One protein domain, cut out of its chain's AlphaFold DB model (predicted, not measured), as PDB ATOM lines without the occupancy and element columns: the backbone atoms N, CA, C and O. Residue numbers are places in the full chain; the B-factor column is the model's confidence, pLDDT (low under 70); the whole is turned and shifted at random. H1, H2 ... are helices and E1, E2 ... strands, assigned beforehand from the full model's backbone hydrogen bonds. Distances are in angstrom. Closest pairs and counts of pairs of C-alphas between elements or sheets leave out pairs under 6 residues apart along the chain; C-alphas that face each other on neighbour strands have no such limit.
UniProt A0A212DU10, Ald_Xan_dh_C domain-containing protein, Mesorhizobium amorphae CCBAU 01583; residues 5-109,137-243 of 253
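Overview. This is residues 5 to 109 and 137 to 243 of the 253 residues of the protein "Ald_Xan_dh_C domain-containing protein" of Mesorhizobium amorphae CCBAU 01583 (UniProt A0A212DU10). With little regular structure, the domain has two small parts amid long stretches with no named element: a strand pair E1 E2 with H2 packed on E2, and the sheet E3 E4 E5 with H3 and H4 over one face, two layers. The 212 printed residues, 63 in named elements, run E1 H1 E2 H2 E3 E4 H3 E5 H4 E6, class mixed; compact, radius of gyration 18.7 A, spans 60 by 38 by 35 A.

Arrangement. E1, residues 5 to 9, is antiparallel to E2, residues 56 to 60; N 8 and O 57 are 2.8 A apart. E3, residues 147 to 152, and E4, residues 157 to 162, form a hairpin; N 150 and O 159 are 2.8 A apart. E5, residues 186 to 189, is parallel to E4; N 160 and O 187 are 2.8 A apart. H3, residues 167 to 176, is over E5 at a height over the sheet of 8.5 A. In H4, residues 205 to 212, 1 of 4 O i to N i+4 pairs and 2 of 5 O i to N i+3 pairs are within hydrogen-bond range.

Along the chain. C-alpha 5 is at (-7.811, 25.935, 20.986). H1 is residues 10 to 15, H2 63 to 71, E6 240 to 243.

Size, cuts and confidence. Residues 110 to 136 are not printed, a 22.8 A gap. Residues 192 to 243 are under 70.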
ATOM      1  N   ILE A   5      -8.830  26.460  21.903       90.75
ATOM      2  CA  ILE A   5      -7.811  25.935  20.986       90.75
ATOM      3  C   ILE A   5      -7.908  26.636  19.627       90.75
ATOM      4  O   ILE A   5      -6.899  26.929  18.995       90.75
ATOM      5  N   GLY A   6      -9.128  26.904  19.160       88.88
ATOM      6  CA  GLY A   6      -9.326  27.542  17.867       88.88
ATOM      7  C   GLY A   6     -10.783  27.818  17.541       88.88
ATOM      8  O   GLY A   6     -11.703  27.264  18.143       88.88
ATOM      9  N   VAL A   7     -10.976  28.682  16.552       89.25
ATOM     10  CA  VAL A   7     -12.278  29.061  16.013       89.25
ATOM     11  C   VAL A   7     -12.235  28.813  14.513       89.25
ATOM     12  O   VAL A   7     -11.319  29.284  13.851       89.25
ATOM     13  N   LEU A   8     -13.190  28.041  13.997       88.12
ATOM     14  CA  LEU A   8     -13.274  27.676  12.587       88.12
ATOM     15  C   LEU A   8     -14.485  28.317  11.922       88.12
ATOM     16  O   LEU A   8     -15.610  28.231  12.423       88.12
ATOM     17  N   THR A   9     -14.255  28.887  10.749       90.06
ATOM     18  CA  THR A   9     -15.262  29.551   9.918       90.06
ATOM     19  C   THR A   9     -15.574  28.760   8.646       90.06
ATOM     20  O   THR A   9     -14.854  27.840   8.250       90.06
ATOM     21  N   GLY A  10     -16.652  29.124   7.946       85.50
ATOM     22  CA  GLY A  10     -16.981  28.510   6.655       85.50
ATOM     23  C   GLY A  10     -15.913  28.709   5.573       85.50
ATOM     24  O   GLY A  10     -15.706  27.812   4.757       85.50
ATOM     25  N   LYS A  11     -15.197  29.843   5.579       87.38
ATOM     26  CA  LYS A  11     -14.116  30.124   4.613       87.38
ATOM     27  C   LYS A  11     -12.946  29.160   4.783       87.38
ATOM     28  O   LYS A  11     -12.410  28.659   3.802       87.38
ATOM     29  N   GLU A  12     -12.609  28.863   6.029       86.00
ATOM     30  CA  GLU A  12     -11.562  27.917   6.398       86.00
ATOM     31  C   GLU A  12     -11.909  26.480   6.018       86.00
ATOM     32  O   GLU A  12     -11.092  25.805   5.406       86.00
ATOM     33  N   LEU A  13     -13.142  26.032   6.278       82.44
ATOM     34  CA  LEU A  13     -13.591  24.709   5.823       82.44
ATOM     35  C   LEU A  13     -13.538  24.574   4.296       82.44
ATOM     36  O   LEU A  13     -13.211  23.507   3.780       82.44
ATOM     37  N   LYS A  14     -13.861  25.652   3.573       83.44
ATOM     38  CA  LYS A  14     -13.772  25.686   2.111       83.44
ATOM     39  C   LYS A  14     -12.316  25.641   1.635       83.44
ATOM     40  O   LYS A  14     -12.031  24.934   0.675       83.44
ATOM     41  N   ALA A  15     -11.413  26.354   2.310       86.12
ATOM     42  CA  ALA A  15      -9.975  26.315   2.034       86.12
ATOM     43  C   ALA A  15      -9.372  24.924   2.300       86.12
ATOM     44  O   ALA A  15      -8.551  24.456   1.519       86.12
ATOM     45  N   ASP A  16      -9.857  24.223   3.329       82.69
ATOM     46  CA  ASP A  16      -9.454  22.851   3.667       82.69
ATOM     47  C   ASP A  16     -10.010  21.793   2.674       82.69
ATOM     48  O   ASP A  16      -9.785  20.588   2.841       82.69
ATOM     49  N   GLY A  17     -10.739  22.226   1.635       81.81
ATOM     50  CA  GLY A  17     -11.256  21.377   0.559       81.81
ATOM     51  C   GLY A  17     -12.440  20.497   0.962       81.81
ATOM     52  O   GLY A  17     -12.711  19.496   0.292       81.81
ATOM     53  N   ILE A  18     -13.134  20.839   2.053       82.06
ATOM     54  CA  ILE A  18     -14.290  20.079   2.536       82.06
ATOM     55  C   ILE A  18     -15.505  20.397   1.664       82.06
ATOM     56  O   ILE A  18     -15.923  21.549   1.528       82.06
ATOM     57  N   GLY A  19     -16.074  19.348   1.074       78.19
ATOM     58  CA  GLY A  19     -17.159  19.458   0.105       78.19
ATOM     59  C   GLY A  19     -18.516  19.857   0.696       78.19
ATOM     60  O   GLY A  19     -18.728  19.930   1.912       78.19
ATOM     61  N   ASN A  20     -19.469  20.105  -0.201       81.88
ATOM     62  CA  ASN A  20     -20.835  20.475   0.158       81.88
ATOM     63  C   ASN A  20     -21.667  19.261   0.601       81.88
ATOM     64  O   ASN A  20     -21.482  18.136   0.143       81.88
ATOM     65  N   LEU A  21     -22.644  19.521   1.467       82.56
ATOM     66  CA  LEU A  21     -23.689  18.589   1.866       82.56
ATOM     67  C   LEU A  21     -24.591  18.270   0.668       82.56
ATOM     68  O   LEU A  21     -25.309  19.139   0.180       82.56
ATOM     69  N   ILE A  22     -24.580  17.021   0.215       82.31
ATOM     70  CA  ILE A  22     -25.405  16.583  -0.914       82.31
ATOM     71  C   ILE A  22     -26.794  16.098  -0.487       82.31
ATOM     72  O   ILE A  22     -26.971  15.532   0.597       82.31
ATOM     73  N   CYS A  23     -27.773  16.248  -1.381       78.12
ATOM     74  CA  CYS A  23     -28.976  15.424  -1.361       78.12
ATOM     75  C   CYS A  23     -28.676  14.129  -2.122       78.12
ATOM     76  O   CYS A  23     -28.502  14.145  -3.334       78.12
ATOM     77  N   GLY A  24     -28.611  13.002  -1.409       71.69
ATOM     78  CA  GLY A  24     -28.333  11.689  -2.010       71.69
ATOM     79  C   GLY A  24     -29.480  11.112  -2.844       71.69
ATOM     80  O   GLY A  24     -29.343  10.019  -3.380       71.69
ATOM     81  N   TRP A  25     -30.613  11.813  -2.932       75.38
ATOM     82  CA  TRP A  25     -31.747  11.417  -3.757       75.38
ATOM     83  C   TRP A  25     -31.920  12.426  -4.888       75.38
ATOM     84  O   TRP A  25     -32.292  13.572  -4.642       75.38
ATOM     85  N   MET A  26     -31.604  11.998  -6.109       79.56
ATOM     86  CA  MET A  26     -31.755  12.808  -7.313       79.56
ATOM     87  C   MET A  26     -33.179  12.648  -7.850       79.56
ATOM     88  O   MET A  26     -33.612  11.537  -8.149       79.56
ATOM     89  N   ILE A  27     -33.900  13.762  -7.956       84.12
ATOM     90  CA  ILE A  27     -35.256  13.817  -8.509       84.12
ATOM     91  C   ILE A  27     -35.190  14.579  -9.834       84.12
ATOM     92  O   ILE A  27     -34.527  15.614  -9.917       84.12
ATOM     93  N   HIS A  28     -35.869  14.065 -10.857       86.00
ATOM     94  CA  HIS A  28     -36.063  14.767 -12.124       86.00
ATOM     95  C   HIS A  28     -37.418  15.465 -12.110       86.00
ATOM     96  O   HIS A  28     -38.390  14.940 -11.560       86.00
ATOM     97  N   SER A  29     -37.454  16.665 -12.684       87.12
ATOM     98  CA  SER A  29     -38.698  17.415 -12.823       87.12
ATOM     99  C   SER A  29     -39.564  16.839 -13.947       87.12
ATOM    100  O   SER A  29     -39.090  16.006 -14.721       87.12
ATOM    101  N   LYS A  30     -40.812  17.302 -14.072       86.69
ATOM    102  CA  LYS A  30     -41.728  16.933 -15.172       86.69
ATOM    103  C   LYS A  30     -41.095  17.108 -16.552       86.69
ATOM    104  O   LYS A  30     -41.246  16.256 -17.418       86.69
ATOM    105  N   ASP A  31     -40.306  18.169 -16.706       84.00
ATOM    106  CA  ASP A  31     -39.604  18.511 -17.947       84.00
ATOM    107  C   ASP A  31     -38.349  17.649 -18.196       84.00
ATOM    108  O   ASP A  31     -37.567  17.915 -19.104       84.00
ATOM    109  N   GLY A  32     -38.085  16.650 -17.346       83.25
ATOM    110  CA  GLY A  32     -36.893  15.802 -17.402       83.25
ATOM    111  C   GLY A  32     -35.617  16.467 -16.881       83.25
ATOM    112  O   GLY A  32     -34.613  15.786 -16.688       83.25
ATOM    113  N   SER A  33     -35.631  17.771 -16.588       87.38
ATOM    114  CA  SER A  33     -34.472  18.465 -16.024       87.38
ATOM    115  C   SER A  33     -34.144  17.953 -14.611       87.38
ATOM    116  O   SER A  33     -35.069  17.777 -13.803       87.38
ATOM    117  N   PRO A  34     -32.859  17.767 -14.261       85.81
ATOM    118  CA  PRO A  34     -32.470  17.361 -12.915       85.81
ATOM    119  C   PRO A  34     -32.824  18.439 -11.882       85.81
ATOM    120  O   PRO A  34     -32.888  19.629 -12.198       85.81
ATOM    121  N   MET A  35     -33.040  18.027 -10.630       86.38
ATOM    122  CA  MET A  35     -33.262  18.964  -9.527       86.38
ATOM    123  C   MET A  35     -32.124  19.989  -9.408       86.38
ATOM    124  O   MET A  35     -30.938  19.656  -9.489       86.38
ATOM    125  N   LYS A  36     -32.489  21.245  -9.145       85.81
ATOM    126  CA  LYS A  36     -31.538  22.352  -9.017       85.81
ATOM    127  C   LYS A  36     -30.931  22.365  -7.613       85.81
ATOM    128  O   LYS A  36     -31.509  22.916  -6.678       85.81
ATOM    129  N   MET A  37     -29.772  21.729  -7.438       78.50
ATOM    130  CA  MET A  37     -29.039  21.759  -6.167       78.50
ATOM    131  C   MET A  37     -28.072  22.942  -6.103       78.50
ATOM    132  O   MET A  37     -27.054  22.956  -6.786       78.50
ATOM    133  N   GLY A  38     -28.361  23.899  -5.222       75.88
ATOM    134  CA  GLY A  38     -27.396  24.929  -4.844       75.88
ATOM    135  C   GLY A  38     -26.334  24.405  -3.871       75.88
ATOM    136  O   GLY A  38     -26.520  23.387  -3.198       75.88
ATOM    137  N   ALA A  39     -25.223  25.133  -3.751       79.12
ATOM    138  CA  ALA A  39     -24.165  24.790  -2.804       79.12
ATOM    139  C   ALA A  39     -24.676  24.817  -1.349       79.12
ATOM    140  O   ALA A  39     -25.101  25.860  -0.840       79.12
ATOM    141  N   TRP A  40     -24.600  23.674  -0.658       81.88
ATOM    142  CA  TRP A  40     -24.965  23.566   0.755       81.88
ATOM    143  C   TRP A  40     -23.747  23.275   1.630       81.88
ATOM    144  O   TRP A  40     -23.386  22.129   1.880       81.88
ATOM    145  N   SER A  41     -23.103  24.326   2.125       84.75
ATOM    146  CA  SER A  41     -21.892  24.176   2.934       84.75
ATOM    147  C   SER A  41     -22.197  23.768   4.392       84.75
ATOM    148  O   SER A  41     -23.253  24.134   4.932       84.75
ATOM    149  N   PRO A  42     -21.288  23.019   5.059       83.12
ATOM    150  CA  PRO A  42     -21.433  22.653   6.471       83.12
ATOM    151  C   PRO A  42     -21.521  23.856   7.421       83.12
ATOM    152  O   PRO A  42     -22.335  23.860   8.347       83.12
ATOM    153  N   LEU A  43     -20.721  24.889   7.163       88.62
ATOM    154  CA  LEU A  43     -20.844  26.201   7.792       88.62
ATOM    155  C   LEU A  43     -21.220  27.238   6.740       88.62
ATOM    156  O   LEU A  43     -20.800  27.137   5.585       88.62
ATOM    157  N   ALA A  44     -22.019  28.221   7.141       88.69
ATOM    158  CA  ALA A  44     -22.325  29.368   6.305       88.69
ATOM    159  C   ALA A  44     -21.026  30.113   5.966       88.69
ATOM    160  O   ALA A  44     -20.198  30.365   6.841       88.69
ATOM    161  N   VAL A  45     -20.848  30.433   4.683       87.31
ATOM    162  CA  VAL A  45     -19.684  31.185   4.193       87.31
ATOM    163  C   VAL A  45     -20.067  32.652   4.033       87.31
ATOM    164  O   VAL A  45     -19.595  33.489   4.792       87.31
ATOM    165  N   ASP A  46     -20.982  32.938   3.100       87.44
ATOM    166  CA  ASP A  46     -21.349  34.318   2.746       87.44
ATOM    167  C   ASP A  46     -22.772  34.699   3.177       87.44
ATOM    168  O   ASP A  46     -23.070  35.868   3.407       87.44
ATOM    169  N   LYS A  47     -23.683  33.721   3.257       88.44
ATOM    170  CA  LYS A  47     -25.105  33.966   3.522       88.44
ATOM    171  C   LYS A  47     -25.692  32.889   4.426       88.44
ATOM    172  O   LYS A  47     -25.659  31.704   4.086       88.44
ATOM    173  N   VAL A  48     -26.290  33.334   5.526       90.50
ATOM    174  CA  VAL A  48     -27.163  32.528   6.382       90.50
ATOM    175  C   VAL A  48     -28.558  32.499   5.770       90.50
ATOM    176  O   VAL A  48     -29.102  33.538   5.401       90.50
ATOM    177  N   ARG A  49     -29.132  31.302   5.623       88.25
ATOM    178  CA  ARG A  49     -30.412  31.117   4.912       88.25
ATOM    179  C   ARG A  49     -31.589  30.803   5.825       88.25
ATOM    180  O   ARG A  49     -32.733  30.909   5.398       88.25
ATOM    181  N   TYR A  50     -31.330  30.395   7.063       88.25
ATOM    182  CA  TYR A  50     -32.373  30.043   8.019       88.25
ATOM    183  C   TYR A  50     -31.891  30.201   9.466       88.25
ATOM    184  O   TYR A  50     -30.698  30.210   9.754       88.25
ATOM    185  N   VAL A  51     -32.832  30.282  10.406       87.81
ATOM    186  CA  VAL A  51     -32.513  30.372  11.838       87.81
ATOM    187  C   VAL A  51     -31.883  29.062  12.330       87.81
ATOM    188  O   VAL A  51     -32.491  27.995  12.227       87.81
ATOM    189  N   GLY A  52     -30.670  29.143  12.882       85.62
ATOM    190  CA  GLY A  52     -29.880  27.987  13.328       85.62
ATOM    191  C   GLY A  52     -28.898  27.440  12.283       85.62
ATOM    192  O   GLY A  52     -28.335  26.358  12.477       85.62
ATOM    193  N   ASP A  53     -28.706  28.154  11.173       87.38
ATOM    194  CA  ASP A  53     -27.600  27.942  10.239       87.38
ATOM    195  C   ASP A  53     -26.270  28.152  10.989       87.38
ATOM    196  O   ASP A  53     -26.043  29.195  11.597       87.38
ATOM    197  N   ALA A  54     -25.420  27.127  11.026       89.12
ATOM    198  CA  ALA A  54     -24.152  27.186  11.746       89.12
ATOM    199  C   ALA A  54     -23.150  28.060  10.981       89.12
ATOM    200  O   ALA A  54     -22.907  27.802   9.802       89.12
ATOM    201  N   VAL A  55     -22.558  29.049  11.652       89.75
ATOM    202  CA  VAL A  55     -21.626  30.018  11.039       89.75
ATOM    203  C   VAL A  55     -20.184  29.779  11.483       89.75
ATOM    204  O   VAL A  55     -19.264  29.831  10.672       89.75
ATOM    205  N   VAL A  56     -19.999  29.455  12.764       90.62
ATOM    206  CA  VAL A  56     -18.690  29.306  13.403       90.62
ATOM    207  C   VAL A  56     -18.680  28.064  14.292       90.62
ATOM    208  O   VAL A  56     -19.714  27.663  14.832       90.62
ATOM    209  N   ILE A  57     -17.511  27.446  14.438       90.69
ATOM    210  CA  ILE A  57     -17.258  26.367  15.393       90.69
ATOM    211  C   ILE A  57     -16.138  26.786  16.323       90.69
ATOM    212  O   ILE A  57     -15.057  27.143  15.868       90.69
ATOM    213  N   VAL A  58     -16.385  26.678  17.621       91.62
ATOM    214  CA  VAL A  58     -15.376  26.922  18.648       91.62
ATOM    215  C   VAL A  58     -14.874  25.590  19.191       91.62
ATOM    216  O   VAL A  58     -15.658  24.686  19.493       91.62
ATOM    217  N   VAL A  59     -13.556  25.474  19.297       90.12
ATOM    218  CA  VAL A  59     -12.846  24.318  19.835       90.12
ATOM    219  C   VAL A  59     -12.174  24.744  21.123       90.12
ATOM    220  O   VAL A  59     -11.410  25.706  21.134       90.12
ATOM    221  N   ALA A  60     -12.440  24.015  22.198       92.19
ATOM    222  CA  ALA A  60     -11.816  24.240  23.491       92.19
ATOM    223  C   ALA A  60     -11.496  22.904  24.167       92.19
ATOM    224  O   ALA A  60     -11.995  21.854  23.751       92.19
ATOM    225  N   GLU A  61     -10.688  22.961  25.219       90.31
ATOM    226  CA  GLU A  61     -10.318  21.807  26.041       90.31
ATOM    227  C   GLU A  61     -11.539  21.198  26.739       90.31
ATOM    228  O   GLU A  61     -11.694  19.977  26.800       90.31
ATOM    229  N   THR A  62     -12.463  22.043  27.210       91.12
ATOM    230  CA  THR A  62     -13.684  21.599  27.889       91.12
ATOM    231  C   THR A  62     -14.956  22.078  27.195       91.12
ATOM    232  O   THR A  62     -15.002  23.101  26.511       91.12
ATOM    233  N   LYS A  63     -16.051  21.342  27.425       86.88
ATOM    234  CA  LYS A  63     -17.382  21.707  26.918       86.88
ATOM    235  C   LYS A  63     -17.859  23.063  27.459       86.88
ATOM    236  O   LYS A  63     -18.551  23.771  26.734       86.88
ATOM    237  N   GLY A  64     -17.536  23.384  28.715       91.25
ATOM    238  CA  GLY A  64     -17.903  24.657  29.346       91.25
ATOM    239  C   GLY A  64     -17.233  25.825  28.635       91.25
ATOM    240  O   GLY A  64     -17.920  26.649  28.045       91.25
ATOM    241  N   GLN A  65     -15.902  25.788  28.532       89.94
ATOM    242  CA  GLN A  65     -15.124  26.816  27.835       89.94
ATOM    243  C   GLN A  65     -15.544  26.987  26.372       89.94
ATOM    244  O   GLN A  65     -15.641  28.112  25.892       89.94
ATOM    245  N   ALA A  66     -15.830  25.892  25.656       86.94
ATOM    246  CA  ALA A  66     -16.310  25.973  24.274       86.94
ATOM    247  C   ALA A  66     -17.653  26.707  24.170       86.94
ATOM    248  O   ALA A  66     -17.886  27.419  23.196       86.94
ATOM    249  N   ARG A  67     -18.544  26.522  25.154       90.75
ATOM    250  CA  ARG A  67     -19.840  27.197  25.194       90.75
ATOM    251  C   ARG A  67     -19.673  28.677  25.511       90.75
ATOM    252  O   ARG A  67     -20.207  29.489  24.767       90.75
ATOM    253  N   ASP A  68     -18.906  29.003  26.544       91.69
ATOM    254  CA  ASP A  68     -18.676  30.390  26.955       91.69
ATOM    255  C   ASP A  68     -18.024  31.181  25.816       91.69
ATOM    256  O   ASP A  68     -18.445  32.282  25.471       91.69
ATOM    257  N   ALA A  69     -17.037  30.574  25.153       91.81
ATOM    258  CA  ALA A  69     -16.389  31.177  24.003       91.81
ATOM    259  C   ALA A  69     -17.300  31.274  22.777       91.81
ATOM    260  O   ALA A  69     -17.185  32.241  22.034       91.81
ATOM    261  N   ALA A  70     -18.220  30.328  22.564       90.12
ATOM    262  CA  ALA A  70     -19.220  30.439  21.504       90.12
ATOM    263  C   ALA A  70     -20.239  31.560  21.768       90.12
ATOM    264  O   ALA A  70     -20.690  32.187  20.813       90.12
ATOM    265  N   GLU A  71     -20.589  31.824  23.030       91.69
ATOM    266  CA  GLU A  71     -21.473  32.932  23.422       91.69
ATOM    267  C   GLU A  71     -20.784  34.303  23.267       91.69
ATOM    268  O   GLU A  71     -21.457  35.296  23.011       91.69
ATOM    269  N   ALA A  72     -19.450  34.350  23.329       93.00
ATOM    270  CA  ALA A  72     -18.657  35.559  23.100       93.00
ATOM    271  C   ALA A  72     -18.406  35.893  21.613       93.00
ATOM    272  O   ALA A  72     -17.845  36.947  21.313       93.00
ATOM    273  N   VAL A  73     -18.767  35.010  20.671       91.62
ATOM    274  CA  VAL A  73     -18.572  35.269  19.235       91.62
ATOM    275  C   VAL A  73     -19.600  36.287  18.746       91.62
ATOM    276  O   VAL A  73     -20.795  35.998  18.682       91.62
ATOM    277  N   GLU A  74     -19.121  37.449  18.313       93.06
ATOM    278  CA  GLU A  74     -19.939  38.473  17.668       93.06
ATOM    279  C   GLU A  74     -19.905  38.320  16.141       93.06
ATOM    280  O   GLU A  74     -18.849  38.117  15.539       93.06
ATOM    281  N   ILE A  75     -21.074  38.392  15.498       91.12
ATOM    282  CA  ILE A  75     -21.201  38.290  14.042       91.12
ATOM    283  C   ILE A  75     -22.092  39.423  13.549       91.12
ATOM    284  O   ILE A  75     -23.257  39.523  13.930       91.12
ATOM    285  N   THR A  76     -21.556  40.241  12.649       93.19
ATOM    286  CA  THR A  76     -22.305  41.316  12.001       93.19
ATOM    287  C   THR A  76     -23.014  40.791  10.756       93.19
ATOM    288  O   THR A  76     -22.388  40.207   9.870       93.19
ATOM    289  N   TYR A  77     -24.321  41.033  10.662       92.25
ATOM    290  CA  TYR A  77     -25.137  40.628   9.521       92.25
ATOM    291  C   TYR A  77     -25.713  41.838   8.798       92.25
ATOM    292  O   TYR A  77     -26.132  42.813   9.417       92.25
ATOM    293  N   LYS A  78     -25.821  41.727   7.474       93.56
ATOM    294  CA  LYS A  78     -26.760  42.532   6.697       93.56
ATOM    295  C   LYS A  78     -28.061  41.750   6.577       93.56
ATOM    296  O   LYS A  78     -28.098  40.722   5.899       93.56
ATOM    297  N   GLU A  79     -29.109  42.226   7.235       91.56
ATOM    298  CA  GLU A  79     -30.411  41.567   7.192       91.56
ATOM    299  C   GLU A  79     -31.005  41.594   5.779       91.56
ATOM    300  O   GLU A  79     -30.939  42.591   5.056       91.56
ATOM    301  N   LEU A  80     -31.583  40.461   5.378       90.75
ATOM    302  CA  LEU A  80     -32.278  40.292   4.107       90.75
ATOM    303  C   LEU A  80     -33.729  39.911   4.385       90.75
ATOM    304  O   LEU A  80     -34.027  39.244   5.377       90.75
ATOM    305  N   LYS A  81     -34.635  40.284   3.477       90.12
ATOM    306  CA  LYS A  81     -36.048  39.913   3.583       90.12
ATOM    307  C   LYS A  81     -36.185  38.387   3.604       90.12
ATOM    308  O   LYS A  81     -35.818  37.710   2.645       90.12
ATOM    309  N   ALA A  82     -36.732  37.863   4.696       90.00
ATOM    310  CA  ALA A  82     -36.983  36.441   4.866       90.00
ATOM    311  C   ALA A  82     -38.373  36.051   4.341       90.00
ATOM    312  O   ALA A  82     -39.330  36.821   4.431       90.00
ATOM    313  N   VAL A  83     -38.495  34.821   3.837       90.44
ATOM    314  CA  VAL A  83     -39.779  34.191   3.501       90.44
ATOM    315  C   VAL A  83     -39.872  32.863   4.237       90.44
ATOM    316  O   VAL A  83     -39.015  31.998   4.085       90.44
ATOM    317  N   VAL A  84     -40.907  32.713   5.065       88.44
ATOM    318  CA  VAL A  84     -41.107  31.533   5.930       88.44
ATOM    319  C   VAL A  84     -42.176  30.569   5.410       88.44
ATOM    320  O   VAL A  84     -42.293  29.453   5.913       88.44
ATOM    321  N   ASP A  85     -42.946  30.992   4.407       87.31
ATOM    322  CA  ASP A  85     -44.009  30.207   3.784       87.31
ATOM    323  C   ASP A  85     -43.564  29.729   2.397       87.31
ATOM    324  O   ASP A  85     -43.178  30.533   1.548       87.31
ATOM    325  N   ALA A  86     -43.631  28.417   2.167       85.56
ATOM    326  CA  ALA A  86     -43.196  27.802   0.917       85.56
ATOM    327  C   ALA A  86     -44.019  28.260  -0.300       85.56
ATOM    328  O   ALA A  86     -43.471  28.371  -1.389       85.56
ATOM    329  N   THR A  87     -45.313  28.548  -0.130       86.88
ATOM    330  CA  THR A  87     -46.163  29.038  -1.227       86.88
ATOM    331  C   THR A  87     -45.843  30.484  -1.579       86.88
ATOM    332  O   THR A  87     -45.698  30.795  -2.756       86.88
ATOM    333  N   LYS A  88     -45.607  31.340  -0.575       88.25
ATOM    334  CA  LYS A  88     -45.175  32.731  -0.801       88.25
ATOM    335  C   LYS A  88     -43.777  32.829  -1.408       88.25
ATOM    336  O   LYS A  88     -43.473  33.799  -2.089       88.25
ATOM    337  N   ALA A  89     -42.915  31.839  -1.170       89.06
ATOM    338  CA  ALA A  89     -41.572  31.806  -1.749       89.06
ATOM    339  C   ALA A  89     -41.575  31.627  -3.277       89.06
ATOM    340  O   ALA A  89     -40.588  31.992  -3.912       89.06
ATOM    341  N   LEU A  90     -42.668  31.100  -3.844       89.62
ATOM    342  CA  LEU A  90     -42.862  30.911  -5.286       89.62
ATOM    343  C   LEU A  90     -43.536  32.116  -5.968       89.62
ATOM    344  O   LEU A  90     -43.666  32.140  -7.191       89.62
ATOM    345  N   GLU A  91     -44.015  33.100  -5.202       90.00
ATOM    346  CA  GLU A  91     -44.699  34.272  -5.751       90.00
ATOM    347  C   GLU A  91     -43.715  35.228  -6.445       90.00
ATOM    348  O   GLU A  91     -42.553  35.376  -6.054       90.00
ATOM    349  N   LYS A  92     -44.195  35.936  -7.475       86.62
ATOM    350  CA  LYS A  92     -43.392  36.930  -8.196       86.62
ATOM    351  C   LYS A  92     -42.930  38.034  -7.236       86.62
ATOM    352  O   LYS A  92     -43.743  38.651  -6.555       86.62
ATOM    353  N   GLY A  93     -41.626  38.311  -7.218       84.44
ATOM    354  CA  GLY A  93     -41.026  39.312  -6.326       84.44
ATOM    355  C   GLY A  93     -40.645  38.782  -4.938       84.44
ATOM    356  O   GLY A  93     -40.200  39.560  -4.089       84.44
ATOM    357  N   ALA A  94     -40.784  37.474  -4.691       88.62
ATOM    358  CA  ALA A  94     -40.177  36.844  -3.530       88.62
ATOM    359  C   ALA A  94     -38.637  36.983  -3.581       88.62
ATOM    360  O   ALA A  94     -38.039  36.889  -4.655       88.62
ATOM    361  N   PRO A  95     -37.968  37.201  -2.435       88.69
ATOM    362  CA  PRO A  95     -36.515  37.155  -2.340       88.69
ATOM    363  C   PRO A  95     -35.954  35.851  -2.911       88.69
ATOM    364  O   PRO A  95     -36.395  34.762  -2.545       88.69
ATOM    365  N   GLN A  96     -34.948  35.969  -3.771       88.25
ATOM    366  CA  GLN A  96     -34.239  34.826  -4.336       88.25
ATOM    367  C   GLN A  96     -33.235  34.271  -3.312       88.25
ATOM    368  O   GLN A  96     -32.302  34.972  -2.901       88.25
ATOM    369  N   LEU A  97     -33.400  33.010  -2.891       86.62
ATOM    370  CA  LEU A  97     -32.507  32.382  -1.904       86.62
ATOM    371  C   LEU A  97     -31.232  31.816  -2.543       86.62
ATOM    372  O   LEU A  97     -30.126  32.042  -2.038       86.62
ATOM    373  N   HIS A  98     -31.401  31.067  -3.632       87.00
ATOM    374  CA  HIS A  98     -30.347  30.327  -4.324       87.00
ATOM    375  C   HIS A  98     -30.253  30.797  -5.775       87.00
ATOM    376  O   HIS A  98     -31.240  30.664  -6.491       87.00
ATOM    377  N   PRO A  99     -29.110  31.333  -6.236       86.69
ATOM    378  CA  PRO A  99     -28.942  31.727  -7.636       86.69
ATOM    379  C   PRO A  99     -29.238  30.594  -8.626       86.69
ATOM    380  O   PRO A  99     -29.734  30.843  -9.713       86.69
ATOM    381  N   GLU A 100     -28.985  29.346  -8.228       86.31
ATOM    382  CA  GLU A 100     -29.140  28.159  -9.068       86.31
ATOM    383  C   GLU A 100     -30.604  27.719  -9.244       86.31
ATOM    384  O   GLU A 100     -30.908  26.964 -10.162       86.31
ATOM    385  N   ALA A 101     -31.513  28.161  -8.366       85.88
ATOM    386  CA  ALA A 101     -32.915  27.743  -8.340       85.88
ATOM    387  C   ALA A 101     -33.853  28.948  -8.486       85.88
ATOM    388  O   ALA A 101     -34.406  29.449  -7.504       85.88
ATOM    389  N   GLU A 102     -34.005  29.433  -9.719       85.88
ATOM    390  CA  GLU A 102     -34.908  30.537 -10.074       85.88
ATOM    391  C   GLU A 102     -36.316  30.365  -9.484       85.88
ATOM    392  O   GLU A 102     -36.860  29.258  -9.436       85.88
ATOM    393  N   ASN A 103     -36.898  31.472  -9.012       85.62
ATOM    394  CA  ASN A 103     -38.213  31.519  -8.360       85.62
ATOM    395  C   ASN A 103     -38.343  30.591  -7.136       85.62
ATOM    396  O   ASN A 103     -39.446  30.190  -6.777       85.62
ATOM    397  N   ASN A 104     -37.220  30.231  -6.500       87.44
ATOM    398  CA  ASN A 104     -37.147  29.308  -5.363       87.44
ATOM    399  C   ASN A 104     -37.761  27.913  -5.632       87.44
ATOM    400  O   ASN A 104     -38.093  27.193  -4.685       87.44
ATOM    401  N   LEU A 105     -37.881  27.505  -6.903       89.81
ATOM    402  CA  LEU A 105     -38.375  26.187  -7.299       89.81
ATOM    403  C   LEU A 105     -37.198  25.237  -7.571       89.81
ATOM    404  O   LEU A 105     -36.456  25.399  -8.538       89.81
ATOM    405  N   ILE A 106     -37.028  24.232  -6.706       89.19
ATOM    406  CA  ILE A 106     -35.930  23.249  -6.807       89.19
ATOM    407  C   ILE A 106     -36.260  22.143  -7.819       89.19
ATOM    408  O   ILE A 106     -35.391  21.741  -8.595       89.19
ATOM    409  N   PHE A 107     -37.491  21.633  -7.783       88.50
ATOM    410  CA  PHE A 107     -38.022  20.641  -8.714       88.50
ATOM    411  C   PHE A 107     -39.552  20.741  -8.758       88.50
ATOM    412  O   PHE A 107     -40.174  21.096  -7.754       88.50
ATOM    413  N   ASP A 108     -40.146  20.392  -9.896       89.94
ATOM    414  CA  ASP A 108     -41.587  20.151 -10.033       89.94
ATOM    415  C   ASP A 108     -41.797  18.685 -10.412       89.94
ATOM    416  O   ASP A 108     -41.246  18.229 -11.407       89.94
ATOM    417  N   TRP A 109     -42.538  17.928  -9.606       89.19
ATOM    418  CA  TRP A 109     -42.661  16.477  -9.750       89.19
ATOM    419  C   TRP A 109     -44.122  16.053  -9.855       89.19
ATOM    420  O   TRP A 109     -44.979  16.543  -9.116       89.19
ATOM    421  N   LEU A 137     -43.629  19.189  11.796       81.88
ATOM    422  CA  LEU A 137     -43.346  18.346  12.960       81.88
ATOM    423  C   LEU A 137     -41.843  18.153  13.148       81.88
ATOM    424  O   LEU A 137     -41.129  17.801  12.216       81.88
ATOM    425  N   VAL A 138     -41.349  18.357  14.370       78.00
ATOM    426  CA  VAL A 138     -39.957  18.059  14.725       78.00
ATOM    427  C   VAL A 138     -39.932  16.789  15.572       78.00
ATOM    428  O   VAL A 138     -40.604  16.749  16.601       78.00
ATOM    429  N   PRO A 139     -39.143  15.764  15.199       72.44
ATOM    430  CA  PRO A 139     -38.965  14.598  16.050       72.44
ATOM    431  C   PRO A 139     -38.207  15.013  17.318       72.44
ATOM    432  O   PRO A 139     -37.024  15.368  17.265       72.44
ATOM    433  N   ASN A 140     -38.902  14.980  18.453       80.06
ATOM    434  CA  ASN A 140     -38.355  15.280  19.774       80.06
ATOM    435  C   ASN A 140     -37.763  14.009  20.391       80.06
ATOM    436  O   ASN A 140     -38.313  13.443  21.330       80.06
ATOM    437  N   ALA A 141     -36.652  13.532  19.825       78.88
ATOM    438  CA  ALA A 141     -35.908  12.430  20.426       78.88
ATOM    439  C   ALA A 141     -35.389  12.839  21.815       78.88
ATOM    440  O   ALA A 141     -34.864  13.945  21.972       78.88
ATOM    441  N   MET A 142     -35.516  11.934  22.792       84.50
ATOM    442  CA  MET A 142     -35.016  12.143  24.157       84.50
ATOM    443  C   MET A 142     -33.490  12.289  24.178       84.50
ATOM    444  O   MET A 142     -32.951  13.106  24.920       84.50
ATOM    445  N   GLU A 143     -32.790  11.554  23.311       80.06
ATOM    446  CA  GLU A 143     -31.353  11.706  23.118       80.06
ATOM    447  C   GLU A 143     -31.040  12.835  22.110       80.06
ATOM    448  O   GLU A 143     -31.467  12.783  20.945       80.06
ATOM    449  N   PRO A 144     -30.256  13.860  22.495       80.44
ATOM    450  CA  PRO A 144     -29.855  14.913  21.577       80.44
ATOM    451  C   PRO A 144     -28.850  14.397  20.538       80.44
ATOM    452  O   PRO A 144     -27.975  13.587  20.819       80.44
ATOM    453  N   ARG A 145     -28.913  14.945  19.318       80.88
ATOM    454  CA  ARG A 145     -27.942  14.630  18.253       80.88
ATOM    455  C   ARG A 145     -26.512  14.982  18.684       80.88
ATOM    456  O   ARG A 145     -26.206  16.179  18.764       80.88
ATOM    457  N   ALA A 146     -25.655  13.973  18.811       82.81
ATOM    458  CA  ALA A 146     -24.227  14.092  19.091       82.81
ATOM    459  C   ALA A 146     -23.388  13.279  18.086       82.81
ATOM    460  O   ALA A 146     -23.876  12.333  17.462       82.81
ATOM    461  N   ALA A 147     -22.131  13.682  17.913       85.81
ATOM    462  CA  ALA A 147     -21.124  12.934  17.174       85.81
ATOM    463  C   ALA A 147     -19.775  13.075  17.891       85.81
ATOM    464  O   ALA A 147     -19.497  14.120  18.479       85.81
ATOM    465  N   LEU A 148     -18.957  12.028  17.837       87.62
ATOM    466  CA  LEU A 148     -17.596  12.015  18.358       87.62
ATOM    467  C   LEU A 148     -16.657  11.624  17.221       87.62
ATOM    468  O   LEU A 148     -16.811  10.545  16.656       87.62
ATOM    469  N   GLY A 149     -15.714  12.500  16.888       88.25
ATOM    470  CA  GLY A 149     -14.642  12.216  15.941       88.25
ATOM    471  C   GLY A 149     -13.341  11.943  16.686       88.25
ATOM    472  O   GLY A 149     -12.966  12.702  17.577       88.25
ATOM    473  N   HIS A 150     -12.655  10.874  16.313       88.38
ATOM    474  CA  HIS A 150     -11.305  10.558  16.745       88.38
ATOM    475  C   HIS A 150     -10.434  10.385  15.508       88.38
ATOM    476  O   HIS A 150     -10.821   9.687  14.574       88.38
ATOM    477  N   TYR A 151      -9.275  11.026  15.505       88.12
ATOM    478  CA  TYR A 151      -8.265  10.828  14.475       88.12
ATOM    479  C   TYR A 151      -7.008  10.310  15.149       88.12
ATOM    480  O   TYR A 151      -6.506  10.955  16.079       88.12
ATOM    481  N   ASP A 152      -6.564   9.153  14.675       89.44
ATOM    482  CA  ASP A 152      -5.316   8.525  15.059       89.44
ATOM    483  C   ASP A 152      -4.208   8.990  14.112       89.44
ATOM    484  O   ASP A 152      -4.271   8.755  12.904       89.44
ATOM    485  N   LYS A 153      -3.204   9.676  14.669       87.50
ATOM    486  CA  LYS A 153      -2.063  10.190  13.903       87.50
ATOM    487  C   LYS A 153      -1.107   9.076  13.464       87.50
ATOM    488  O   LYS A 153      -0.413   9.272  12.476       87.50
ATOM    489  N   ALA A 154      -1.039   7.957  14.189       90.12
ATOM    490  CA  ALA A 154      -0.106   6.873  13.890       90.12
ATOM    491  C   ALA A 154      -0.566   6.060  12.673       90.12
ATOM    492  O   ALA A 154       0.235   5.743  11.798       90.12
ATOM    493  N   GLU A 155      -1.865   5.772  12.595       86.81
ATOM    494  CA  GLU A 155      -2.461   4.980  11.508       86.81
ATOM    495  C   GLU A 155      -3.062   5.838  10.380       86.81
ATOM    496  O   GLU A 155      -3.549   5.305   9.384       86.81
ATOM    497  N   ASP A 156      -3.054   7.168  10.535       88.88
ATOM    498  CA  ASP A 156      -3.754   8.119   9.661       88.88
ATOM    499  C   ASP A 156      -5.227   7.720   9.437       88.88
ATOM    500  O   ASP A 156      -5.739   7.663   8.314       88.88
ATOM    501  N   HIS A 157      -5.913   7.397  10.537       89.62
ATOM    502  CA  HIS A 157      -7.231   6.776  10.498       89.62
ATOM    503  C   HIS A 157      -8.271   7.555  11.315       89.62
ATOM    504  O   HIS A 157      -8.057   7.947  12.465       89.62
ATOM    505  N   TYR A 158      -9.449   7.756  10.724       88.75
ATOM    506  CA  TYR A 158     -10.560   8.501  11.310       88.75
ATOM    507  C   TYR A 158     -11.647   7.553  11.809       88.75
ATOM    508  O   TYR A 158     -12.177   6.737  11.059       88.75
ATOM    509  N   THR A 159     -12.056   7.706  13.067       89.31
ATOM    510  CA  THR A 159     -13.212   7.013  13.644       89.31
ATOM    511  C   THR A 159     -14.270   8.021  14.072       89.31
ATOM    512  O   THR A 159     -14.003   8.921  14.864       89.31
ATOM    513  N   CYS A 160     -15.489   7.870  13.564       88.38
ATOM    514  CA  CYS A 160     -16.627   8.717  13.896       88.38
ATOM    515  C   CYS A 160     -17.739   7.884  14.540       88.38
ATOM    516  O   CYS A 160     -18.346   7.033  13.888       88.38
ATOM    517  N   TRP A 161     -18.048   8.153  15.807       88.75
ATOM    518  CA  TRP A 161     -19.261   7.649  16.445       88.75
ATOM    519  C   TRP A 161     -20.388   8.636  16.202       88.75
ATOM    520  O   TRP A 161     -20.296   9.815  16.547       88.75
ATOM    521  N   THR A 162     -21.472   8.163  15.601       83.25
ATOM    522  CA  THR A 162     -22.587   9.022  15.216       83.25
ATOM    523  C   THR A 162     -23.908   8.317  15.452       83.25
ATOM    524  O   THR A 162     -24.066   7.133  15.161       83.25
ATOM    525  N   THR A 163     -24.899   9.057  15.943       81.69
ATOM    526  CA  THR A 163     -26.261   8.549  16.142       81.69
ATOM    527  C   THR A 163     -26.996   8.445  14.791       81.69
ATOM    528  O   THR A 163     -27.970   9.161  14.559       81.69
ATOM    529  N   SER A 164     -26.480   7.662  13.838       78.12
ATOM    530  CA  SER A 164     -27.040   7.485  12.487       78.12
ATOM    531  C   SER A 164     -27.662   6.101  12.322       78.12
ATOM    532  O   SER A 164     -27.092   5.098  12.741       78.12
ATOM    533  N   GLN A 165     -28.805   6.024  11.640       78.94
ATOM    534  CA  GLN A 165     -29.425   4.741  11.290       78.94
ATOM    535  C   GLN A 165     -28.645   4.007  10.190       78.94
ATOM    536  O   GLN A 165     -28.589   2.781  10.208       78.94
ATOM    537  N   ASN A 166     -27.941   4.729   9.316       83.62
ATOM    538  CA  ASN A 166     -27.224   4.166   8.170       83.62
ATOM    539  C   ASN A 166     -25.737   4.566   8.238       83.62
ATOM    540  O   ASN A 166     -25.331   5.516   7.564       83.62
ATOM    541  N   PRO A 167     -24.913   3.907   9.077       85.25
ATOM    542  CA  PRO A 167     -23.499   4.254   9.241       85.25
ATOM    543  C   PRO A 167     -22.684   4.036   7.957       85.25
ATOM    544  O   PRO A 167     -21.816   4.849   7.663       85.25
ATOM    545  N   HIS A 168     -23.007   3.020   7.147       86.62
ATOM    546  CA  HIS A 168     -22.335   2.771   5.863       86.62
ATOM    547  C   HIS A 168     -22.603   3.875   4.834       86.62
ATOM    548  O   HIS A 168     -21.671   4.398   4.235       86.62
ATOM    549  N   VAL A 169     -23.861   4.308   4.694       85.50
ATOM    550  CA  VAL A 169     -24.203   5.444   3.819       85.50
ATOM    551  C   VAL A 169     -23.543   6.724   4.327       85.50
ATOM    552  O   VAL A 169     -23.024   7.505   3.540       85.50
ATOM    553  N   ALA A 170     -23.504   6.939   5.646       84.62
ATOM    554  CA  ALA A 170     -22.804   8.088   6.212       84.62
ATOM    555  C   ALA A 170     -21.295   8.055   5.911       84.62
ATOM    556  O   ALA A 170     -20.739   9.101   5.590       84.62
ATOM    557  N   ARG A 171     -20.656   6.879   5.967       87.25
ATOM    558  CA  ARG A 171     -19.250   6.683   5.586       87.25
ATOM    559  C   ARG A 171     -19.018   7.053   4.120       87.25
ATOM    560  O   ARG A 171     -18.164   7.893   3.870       87.25
ATOM    561  N   LEU A 172     -19.827   6.513   3.203       87.38
ATOM    562  CA  LEU A 172     -19.765   6.830   1.771       87.38
ATOM    563  C   LEU A 172     -19.922   8.333   1.520       87.38
ATOM    564  O   LEU A 172     -19.180   8.929   0.749       87.38
ATOM    565  N   VAL A 173     -20.883   8.968   2.197       86.44
ATOM    566  CA  VAL A 173     -21.136  10.399   2.005       86.44
ATOM    567  C   VAL A 173     -19.975  11.254   2.528       86.44
ATOM    568  O   VAL A 173     -19.573  12.225   1.887       86.44
ATOM    569  N   MET A 174     -19.408  10.880   3.676       85.56
ATOM    570  CA  MET A 174     -18.272  11.572   4.284       85.56
ATOM    571  C   MET A 174     -16.976  11.429   3.478       85.56
ATOM    572  O   MET A 174     -16.204  12.388   3.424       85.56
ATOM    573  N   SER A 175     -16.740  10.274   2.854       87.00
ATOM    574  CA  SER A 175     -15.572  10.063   1.998       87.00
ATOM    575  C   SER A 175     -15.753  10.717   0.629       87.00
ATOM    576  O   SER A 175     -14.999  11.624   0.284       87.00
ATOM    577  N   ALA A 176     -16.777  10.313  -0.124       84.81
ATOM    578  CA  ALA A 176     -16.914  10.651  -1.538       84.81
ATOM    579  C   ALA A 176     -17.321  12.108  -1.788       84.81
ATOM    580  O   ALA A 176     -16.871  12.710  -2.758       84.81
ATOM    581  N   PHE A 177     -18.162  12.692  -0.928       80.31
ATOM    582  CA  PHE A 177     -18.729  14.020  -1.188       80.31
ATOM    583  C   PHE A 177     -18.145  15.111  -0.302       80.31
ATOM    584  O   PHE A 177     -18.011  16.247  -0.746       80.31
ATOM    585  N   TYR A 178     -17.793  14.797   0.948       82.00
ATOM    586  CA  TYR A 178     -17.199  15.799   1.848       82.00
ATOM    587  C   TYR A 178     -15.689  15.828   1.795       82.00
ATOM    588  O   TYR A 178     -15.108  16.757   2.350       82.00
ATOM    589  N   ASN A 179     -15.075  14.852   1.123       84.00
ATOM    590  CA  ASN A 179     -13.636  14.784   0.929       84.00
ATOM    591  C   ASN A 179     -12.853  14.843   2.257       84.00
ATOM    592  O   ASN A 179     -11.802  15.472   2.365       84.00
ATOM    593  N   ILE A 180     -13.407  14.213   3.300       82.75
ATOM    594  CA  ILE A 180     -12.807  14.208   4.641       82.75
ATOM    595  C   ILE A 180     -11.597  13.272   4.659       82.75
ATOM    596  O   ILE A 180     -10.505  13.662   5.066       82.75
ATOM    597  N   ALA A 181     -11.805  12.035   4.213       83.88
ATOM    598  CA  ALA A 181     -10.778  11.014   4.089       83.88
ATOM    599  C   ALA A 181     -11.228   9.943   3.080       83.88
ATOM    600  O   ALA A 181     -12.436   9.732   2.920       83.88
ATOM    601  N   PRO A 182     -10.284   9.231   2.437       87.19
ATOM    602  CA  PRO A 182     -10.581   8.030   1.664       87.19
ATOM    603  C   PRO A 182     -11.384   7.010   2.479       87.19
ATOM    604  O   PRO A 182     -11.208   6.892   3.693       87.19
ATOM    605  N   GLU A 183     -12.262   6.248   1.823       86.94
ATOM    606  CA  GLU A 183     -13.182   5.344   2.521       86.94
ATOM    607  C   GLU A 183     -12.450   4.304   3.385       86.94
ATOM    608  O   GLU A 183     -12.878   4.026   4.506       86.94
ATOM    609  N   ASN A 184     -11.312   3.785   2.919       89.62
ATOM    610  CA  ASN A 184     -10.475   2.829   3.649       89.62
ATOM    611  C   ASN A 184      -9.848   3.399   4.934       89.62
ATOM    612  O   ASN A 184      -9.475   2.620   5.801       89.62
ATOM    613  N   LYS A 185      -9.767   4.728   5.075       89.12
ATOM    614  CA  LYS A 185      -9.237   5.419   6.263       89.12
ATOM    615  C   LYS A 185     -10.330   5.956   7.191       89.12
ATOM    616  O   LYS A 185     -10.038   6.680   8.143       89.12
ATOM    617  N   LEU A 186     -11.596   5.655   6.899       89.62
ATOM    618  CA  LEU A 186     -12.747   6.165   7.634       89.62
ATOM    619  C   LEU A 186     -13.578   5.020   8.210       89.62
ATOM    620  O   LEU A 186     -14.138   4.207   7.476       89.62
ATOM    621  N   ARG A 187     -13.767   5.025   9.527       89.69
ATOM    622  CA  ARG A 187     -14.666   4.119  10.249       89.69
ATOM    623  C   ARG A 187     -15.809   4.898  10.875       89.69
ATOM    624  O   ARG A 187     -15.599   5.854  11.616       89.69
ATOM    625  N   VAL A 188     -17.039   4.460  10.617       88.62
ATOM    626  CA  VAL A 188     -18.251   5.060  11.192       88.62
ATOM    627  C   VAL A 188     -18.964   4.027  12.051       88.62
ATOM    628  O   VAL A 188     -19.331   2.960  11.567       88.62
ATOM    629  N   ILE A 189     -19.164   4.348  13.327       88.56
ATOM    630  CA  ILE A 189     -19.771   3.456  14.317       88.56
ATOM    631  C   ILE A 189     -21.084   4.068  14.798       88.56
ATOM    632  O   ILE A 189     -21.173   5.264  15.085       88.56
ATOM    633  N   ARG A 190     -22.112   3.229  14.917       84.62
ATOM    634  CA  ARG A 190     -23.369   3.590  15.570       84.62
ATOM    635  C   ARG A 190     -23.328   3.114  17.030       84.62
ATOM    636  O   ARG A 190     -23.360   1.903  17.235       84.62
ATOM    637  N   PRO A 191     -23.265   4.012  18.030       81.06
ATOM    638  CA  PRO A 191     -23.444   3.624  19.426       81.06
ATOM    639  C   PRO A 191     -24.918   3.304  19.723       81.06
ATOM    640  O   PRO A 191     -25.805   3.661  18.944       81.06
ATOM    641  N   MET A 192     -25.182   2.650  20.859       67.94
ATOM    642  CA  MET A 192     -26.540   2.458  21.381       67.94
ATOM    643  C   MET A 192     -27.230   3.826  21.495       67.94
ATOM    644  O   MET A 192     -26.726   4.708  22.185       67.94
ATOM    645  N   SER A 193     -28.353   4.014  20.800       60.06
ATOM    646  CA  SER A 193     -29.094   5.282  20.780       60.06
ATOM    647  C   SER A 193     -30.557   5.045  21.136       60.06
ATOM    648  O   SER A 193     -31.212   4.221  20.491       60.06
ATOM    649  N   ALA A 194     -31.087   5.777  22.115       41.22
ATOM    650  CA  ALA A 194     -32.483   5.671  22.526       41.22
ATOM    651  C   ALA A 194     -33.380   6.487  21.572       41.22
ATOM    652  O   ALA A 194     -33.324   7.717  21.538       41.22
ATOM    653  N   ALA A 195     -34.217   5.777  20.808       37.50
ATOM    654  CA  ALA A 195     -35.271   6.264  19.905       37.50
ATOM    655  C   ALA A 195     -34.833   6.957  18.591       37.50
ATOM    656  O   ALA A 195     -34.162   7.987  18.568       37.50
ATOM    657  N   ALA A 196     -35.311   6.454  17.448       38.19
ATOM    658  CA  ALA A 196     -35.263   7.152  16.159       38.19
ATOM    659  C   ALA A 196     -36.606   6.986  15.431       38.19
ATOM    660  O   ALA A 196     -36.839   5.966  14.797       38.19
ATOM    661  N   SER A 197     -37.491   7.982  15.522       26.12
ATOM    662  CA  SER A 197     -38.826   7.933  14.902       26.12
ATOM    663  C   SER A 197     -38.892   8.466  13.461       26.12
ATOM    664  O   SER A 197     -39.953   8.416  12.855       26.12
ATOM    665  N   VAL A 198     -37.790   8.956  12.874       24.36
ATOM    666  CA  VAL A 198     -37.716   9.434  11.471       24.36
ATOM    667  C   VAL A 198     -36.283   9.229  10.948       24.36
ATOM    668  O   VAL A 198     -35.354   9.404  11.748       24.36
ATOM    669  N   PRO A 199     -36.060   8.902   9.652       23.55
ATOM    670  CA  PRO A 199     -34.728   8.725   9.077       23.55
ATOM    671  C   PRO A 199     -33.781   9.871   9.452       23.55
ATOM    672  O   PRO A 199     -33.919  11.004   8.993       23.55
ATOM    673  N   ARG A 200     -32.752   9.578  10.258       33.88
ATOM    674  CA  ARG A 200     -31.644  10.514  10.566       33.88
ATOM    675  C   ARG A 200     -30.700  10.721   9.357       33.88
ATOM    676  O   ARG A 200     -29.541  11.125   9.534       33.88
ATOM    677  N   SER A 201     -31.182  10.452   8.141       20.69
ATOM    678  CA  SER A 201     -30.444  10.497   6.875       20.69
ATOM    679  C   SER A 201     -30.027  11.921   6.490       20.69
ATOM    680  O   SER A 201     -28.922  12.117   6.002       20.69
ATOM    681  N   THR A 202     -30.826  12.940   6.821       21.97
ATOM    682  CA  THR A 202     -30.694  14.300   6.256       21.97
ATOM    683  C   THR A 202     -29.974  15.341   7.125       21.97
ATOM    684  O   THR A 202     -29.697  16.440   6.655       21.97
ATOM    685  N   SER A 203     -29.607  15.043   8.378       26.77
ATOM    686  CA  SER A 203     -28.959  16.040   9.269       26.77
ATOM    687  C   SER A 203     -27.439  15.868   9.357       26.77
ATOM    688  O   SER A 203     -26.890  15.448  10.375       26.77
ATOM    689  N   ILE A 204     -26.753  16.168   8.252       35.91
ATOM    690  CA  ILE A 204     -25.340  15.824   8.043       35.91
ATOM    691  C   ILE A 204     -24.337  16.905   8.522       35.91
ATOM    692  O   ILE A 204     -23.156  16.639   8.735       35.91
ATOM    693  N   ARG A 205     -24.824  18.102   8.847       33.47
ATOM    694  CA  ARG A 205     -24.018  19.301   9.129       33.47
ATOM    695  C   ARG A 205     -23.061  19.230  10.328       33.47
ATOM    696  O   ARG A 205     -21.986  19.809  10.289       33.47
ATOM    697  N   LYS A 206     -23.432  18.502  11.386       29.22
ATOM    698  CA  LYS A 206     -22.561  18.311  12.565       29.22
ATOM    699  C   LYS A 206     -21.498  17.224  12.360       29.22
ATOM    700  O   LYS A 206     -20.570  17.127  13.151       29.22
ATOM    701  N   ARG A 207     -21.692  16.354  11.358       33.78
ATOM    702  CA  ARG A 207     -20.866  15.157  11.128       33.78
ATOM    703  C   ARG A 207     -19.598  15.497  10.352       33.78
ATOM    704  O   ARG A 207     -18.544  14.951  10.654       33.78
ATOM    705  N   SER A 208     -19.705  16.410   9.387       26.45
ATOM    706  CA  SER A 208     -18.584  16.856   8.557       26.45
ATOM    707  C   SER A 208     -17.609  17.751   9.319       26.45
ATOM    708  O   SER A 208     -16.399  17.568   9.204       26.45
ATOM    709  N   SER A 209     -18.111  18.649  10.168       29.05
ATOM    710  CA  SER A 209     -17.248  19.539  10.940       29.05
ATOM    711  C   SER A 209     -16.405  18.816  11.992       29.05
ATOM    712  O   SER A 209     -15.208  19.067  12.069       29.05
ATOM    713  N   ALA A 210     -16.984  17.867  12.738       31.02
ATOM    714  CA  ALA A 210     -16.272  17.094  13.765       31.02
ATOM    715  C   ALA A 210     -15.059  16.308  13.226       31.02
ATOM    716  O   ALA A 210     -14.095  16.106  13.959       31.02
ATOM    717  N   CYS A 211     -15.094  15.873  11.962       25.11
ATOM    718  CA  CYS A 211     -14.022  15.080  11.356       25.11
ATOM    719  C   CYS A 211     -12.974  15.947  10.627       25.11
ATOM    720  O   CYS A 211     -11.792  15.623  10.678       25.11
ATOM    721  N   GLY A 212     -13.375  17.073  10.015       25.80
ATOM    722  CA  GLY A 212     -12.444  18.027   9.385       25.80
ATOM    723  C   GLY A 212     -11.578  18.811  10.383       25.80
ATOM    724  O   GLY A 212     -10.468  19.225  10.064       25.80
ATOM    725  N   LEU A 213     -12.048  18.937  11.627       35.62
ATOM    726  CA  LEU A 213     -11.409  19.670  12.725       35.62
ATOM    727  C   LEU A 213      -9.990  19.210  13.112       35.62
ATOM    728  O   LEU A 213      -9.260  19.991  13.717       35.62
ATOM    729  N   ARG A 214      -9.570  17.979  12.776       37.50
ATOM    730  CA  ARG A 214      -8.245  17.437  13.151       37.50
ATOM    731  C   ARG A 214      -7.188  17.444  12.046       37.50
ATOM    732  O   ARG A 214      -6.060  17.045  12.315       37.50
ATOM    733  N   ARG A 215      -7.510  17.943  10.847       30.25
ATOM    734  CA  ARG A 215      -6.546  18.070   9.736       30.25
ATOM    735  C   ARG A 215      -5.488  19.161   9.956       30.25
ATOM    736  O   ARG A 215      -4.487  19.182   9.249       30.25
ATOM    737  N   ARG A 216      -5.694  20.074  10.913       34.19
ATOM    738  CA  ARG A 216      -4.790  21.208  11.161       34.19
ATOM    739  C   ARG A 216      -3.655  20.834  12.131       34.19
ATOM    740  O   ARG A 216      -3.937  20.292  13.201       34.19
ATOM    741  N   PRO A 217      -2.389  21.179  11.820       28.41
ATOM    742  CA  PRO A 217      -1.217  20.809  12.623       28.41
ATOM    743  C   PRO A 217      -1.126  21.508  13.994       28.41
ATOM    744  O   PRO A 217      -0.288  21.137  14.808       28.41
ATOM    745  N   ALA A 218      -2.009  22.464  14.304       24.23
ATOM    746  CA  ALA A 218      -1.957  23.271  15.527       24.23
ATOM    747  C   ALA A 218      -2.550  22.607  16.791       24.23
ATOM    748  O   ALA A 218      -2.798  23.296  17.774       24.23
ATOM    749  N   CYS A 219      -2.789  21.290  16.799       25.11
ATOM    750  CA  CYS A 219      -3.236  20.576  18.001       25.11
ATOM    751  C   CYS A 219      -2.069  19.758  18.598       25.11
ATOM    752  O   CYS A 219      -1.911  18.574  18.249       25.11
ATOM    753  N   PRO A 220      -1.226  20.356  19.466       21.88
ATOM    754  CA  PRO A 220      -0.319  19.598  20.309       21.88
ATOM    755  C   PRO A 220      -1.154  18.986  21.436       21.88
ATOM    756  O   PRO A 220      -1.758  19.692  22.233       21.88
ATOM    757  N   SER A 221      -1.232  17.662  21.494       26.22
ATOM    758  CA  SER A 221      -1.773  16.978  22.667       26.22
ATOM    759  C   SER A 221      -0.757  15.942  23.109       26.22
ATOM    760  O   SER A 221      -0.764  14.808  22.625       26.22
ATOM    761  N   ASN A 222       0.131  16.363  24.009       21.09
ATOM    762  CA  ASN A 222       0.778  15.435  24.923       21.09
ATOM    763  C   ASN A 222      -0.310  14.795  25.801       21.09
ATOM    764  O   ASN A 222      -1.255  15.459  26.218       21.09
ATOM    765  N   GLY A 223      -0.173  13.482  25.983       23.81
ATOM    766  CA  GLY A 223      -1.041  12.529  26.681       23.81
ATOM    767  C   GLY A 223      -2.180  13.046  27.569       23.81
ATOM    768  O   GLY A 223      -1.949  13.573  28.648       23.81
ATOM    769  N   SER A 224      -3.421  12.757  27.165       20.20
ATOM    770  CA  SER A 224      -4.495  12.182  28.006       20.20
ATOM    771  C   SER A 224      -5.785  11.997  27.172       20.20
ATOM    772  O   SER A 224      -6.016  12.740  26.213       20.20
ATOM    773  N   PRO A 225      -6.636  10.992  27.465       23.97
ATOM    774  CA  PRO A 225      -7.735  10.580  26.595       23.97
ATOM    775  C   PRO A 225      -8.997  11.409  26.865       23.97
ATOM    776  O   PRO A 225      -9.989  10.909  27.386       23.97
ATOM    777  N   THR A 226      -8.996  12.693  26.516       22.86
ATOM    778  CA  THR A 226     -10.230  13.494  26.517       22.86
ATOM    779  C   THR A 226     -10.392  14.209  25.180       22.86
ATOM    780  O   THR A 226      -9.913  15.310  24.941       22.86
ATOM    781  N   ALA A 227     -11.055  13.527  24.243       24.66
ATOM    782  CA  ALA A 227     -11.378  14.087  22.936       24.66
ATOM    783  C   ALA A 227     -12.392  15.249  23.079       24.66
ATOM    784  O   ALA A 227     -13.436  15.062  23.718       24.66
ATOM    785  N   PRO A 228     -12.144  16.425  22.470       25.20
ATOM    786  CA  PRO A 228     -13.055  17.560  22.554       25.20
ATOM    787  C   PRO A 228     -14.377  17.251  21.829       25.20
ATOM    788  O   PRO A 228     -14.415  16.904  20.647       25.20
ATOM    789  N   LYS A 229     -15.492  17.349  22.566       25.67
ATOM    790  CA  LYS A 229     -16.854  17.065  22.081       25.67
ATOM    791  C   LYS A 229     -17.439  18.303  21.394       25.67
ATOM    792  O   LYS A 229     -17.860  19.240  22.065       25.67
ATOM    793  N   VAL A 230     -17.537  18.284  20.067       28.75
ATOM    794  CA  VAL A 230     -18.174  19.358  19.284       28.75
ATOM    795  C   VAL A 230     -19.704  19.253  19.387       28.75
ATOM    796  O   VAL A 230     -20.317  18.313  18.877       28.75
ATOM    797  N   PHE A 231     -20.344  20.231  20.036       23.92
ATOM    798  CA  PHE A 231     -21.804  20.357  20.138       23.92
ATOM    799  C   PHE A 231     -22.298  21.553  19.309       23.92
ATOM    800  O   PHE A 231     -22.195  22.693  19.729       23.92
ATOM    801  N   CYS A 232     -22.920  21.299  18.160       24.11
ATOM    802  CA  CYS A 232     -23.765  22.283  17.460       24.11
ATOM    803  C   CYS A 232     -25.225  21.814  17.557       24.11
ATOM    804  O   CYS A 232     -25.422  20.629  17.775       24.11
ATOM    805  N   ARG A 233     -26.278  22.634  17.420       21.66
ATOM    806  CA  ARG A 233     -27.700  22.194  17.434       21.66
ATOM    807  C   ARG A 233     -28.430  22.827  16.254       21.66
ATOM    808  O   ARG A 233     -28.484  24.040  16.165       21.66
ATOM    809  N   THR A 234     -29.057  22.017  15.402       22.11
ATOM    810  CA  THR A 234     -29.970  22.536  14.374       22.11
ATOM    811  C   THR A 234     -31.174  21.606  14.233       22.11
ATOM    812  O   THR A 234     -31.032  20.375  14.258       22.11
ATOM    813  N   ARG A 235     -32.369  22.202  14.164       22.45
ATOM    814  CA  ARG A 235     -33.681  21.564  13.984       22.45
ATOM    815  C   ARG A 235     -34.254  22.076  12.671       22.45
ATOM    816  O   ARG A 235     -34.371  23.282  12.563       22.45
ATOM    817  N   MET A 236     -34.682  21.213  11.752       21.47
ATOM    818  CA  MET A 236     -35.692  21.563  10.744       21.47
ATOM    819  C   MET A 236     -36.316  20.281  10.172       21.47
ATOM    820  O   MET A 236     -35.599  19.381   9.749       21.47
ATOM    821  N   ALA A 237     -37.648  20.214  10.162       22.73
ATOM    822  CA  ALA A 237     -38.431  19.438   9.195       22.73
ATOM    823  C   ALA A 237     -39.039  20.410   8.173       22.73
ATOM    824  O   ALA A 237     -39.172  21.591   8.497       22.73
ATOM    825  N   ALA A 238     -39.374  19.973   6.962       25.80
ATOM    826  CA  ALA A 238     -39.983  20.842   5.953       25.80
ATOM    827  C   ALA A 238     -41.496  21.012   6.194       25.80
ATOM    828  O   ALA A 238     -42.163  20.074   6.625       25.80
ATOM    829  N   THR A 239     -42.030  22.205   5.921       25.17
ATOM    830  CA  THR A 239     -43.480  22.464   5.880       25.17
ATOM    831  C   THR A 239     -44.003  22.097   4.493       25.17
ATOM    832  O   THR A 239     -43.367  22.444   3.501       25.17
ATOM    833  N   MET A 240     -45.154  21.423   4.405       27.33
ATOM    834  CA  MET A 240     -45.735  21.004   3.124       27.33
ATOM    835  C   MET A 240     -47.202  21.437   3.031       27.33
ATOM    836  O   MET A 240     -48.017  21.090   3.884       27.33
ATOM    837  N   SER A 241     -47.558  22.183   1.985       29.61
ATOM    838  CA  SER A 241     -48.956  22.475   1.649       29.61
ATOM    839  C   SER A 241     -49.427  21.484   0.591       29.61
ATOM    840  O   SER A 241     -48.719  21.265  -0.391       29.61
ATOM    841  N   ARG A 242     -50.593  20.854   0.783       36.06
ATOM    842  CA  ARG A 242     -51.163  19.922  -0.199       36.06
ATOM    843  C   ARG A 242     -52.584  20.333  -0.563       36.06
ATOM    844  O   ARG A 242     -53.405  20.649   0.300       36.06
ATOM    845  N   ARG A 243     -52.880  20.303  -1.860       39.34
ATOM    846  CA  ARG A 243     -54.230  20.468  -2.401       39.34
ATOM    847  C   ARG A 243     -54.657  19.125  -2.974       39.34
ATOM    848  O   ARG A 243     -53.994  18.617  -3.868       39.34
TER     849      ARG A 243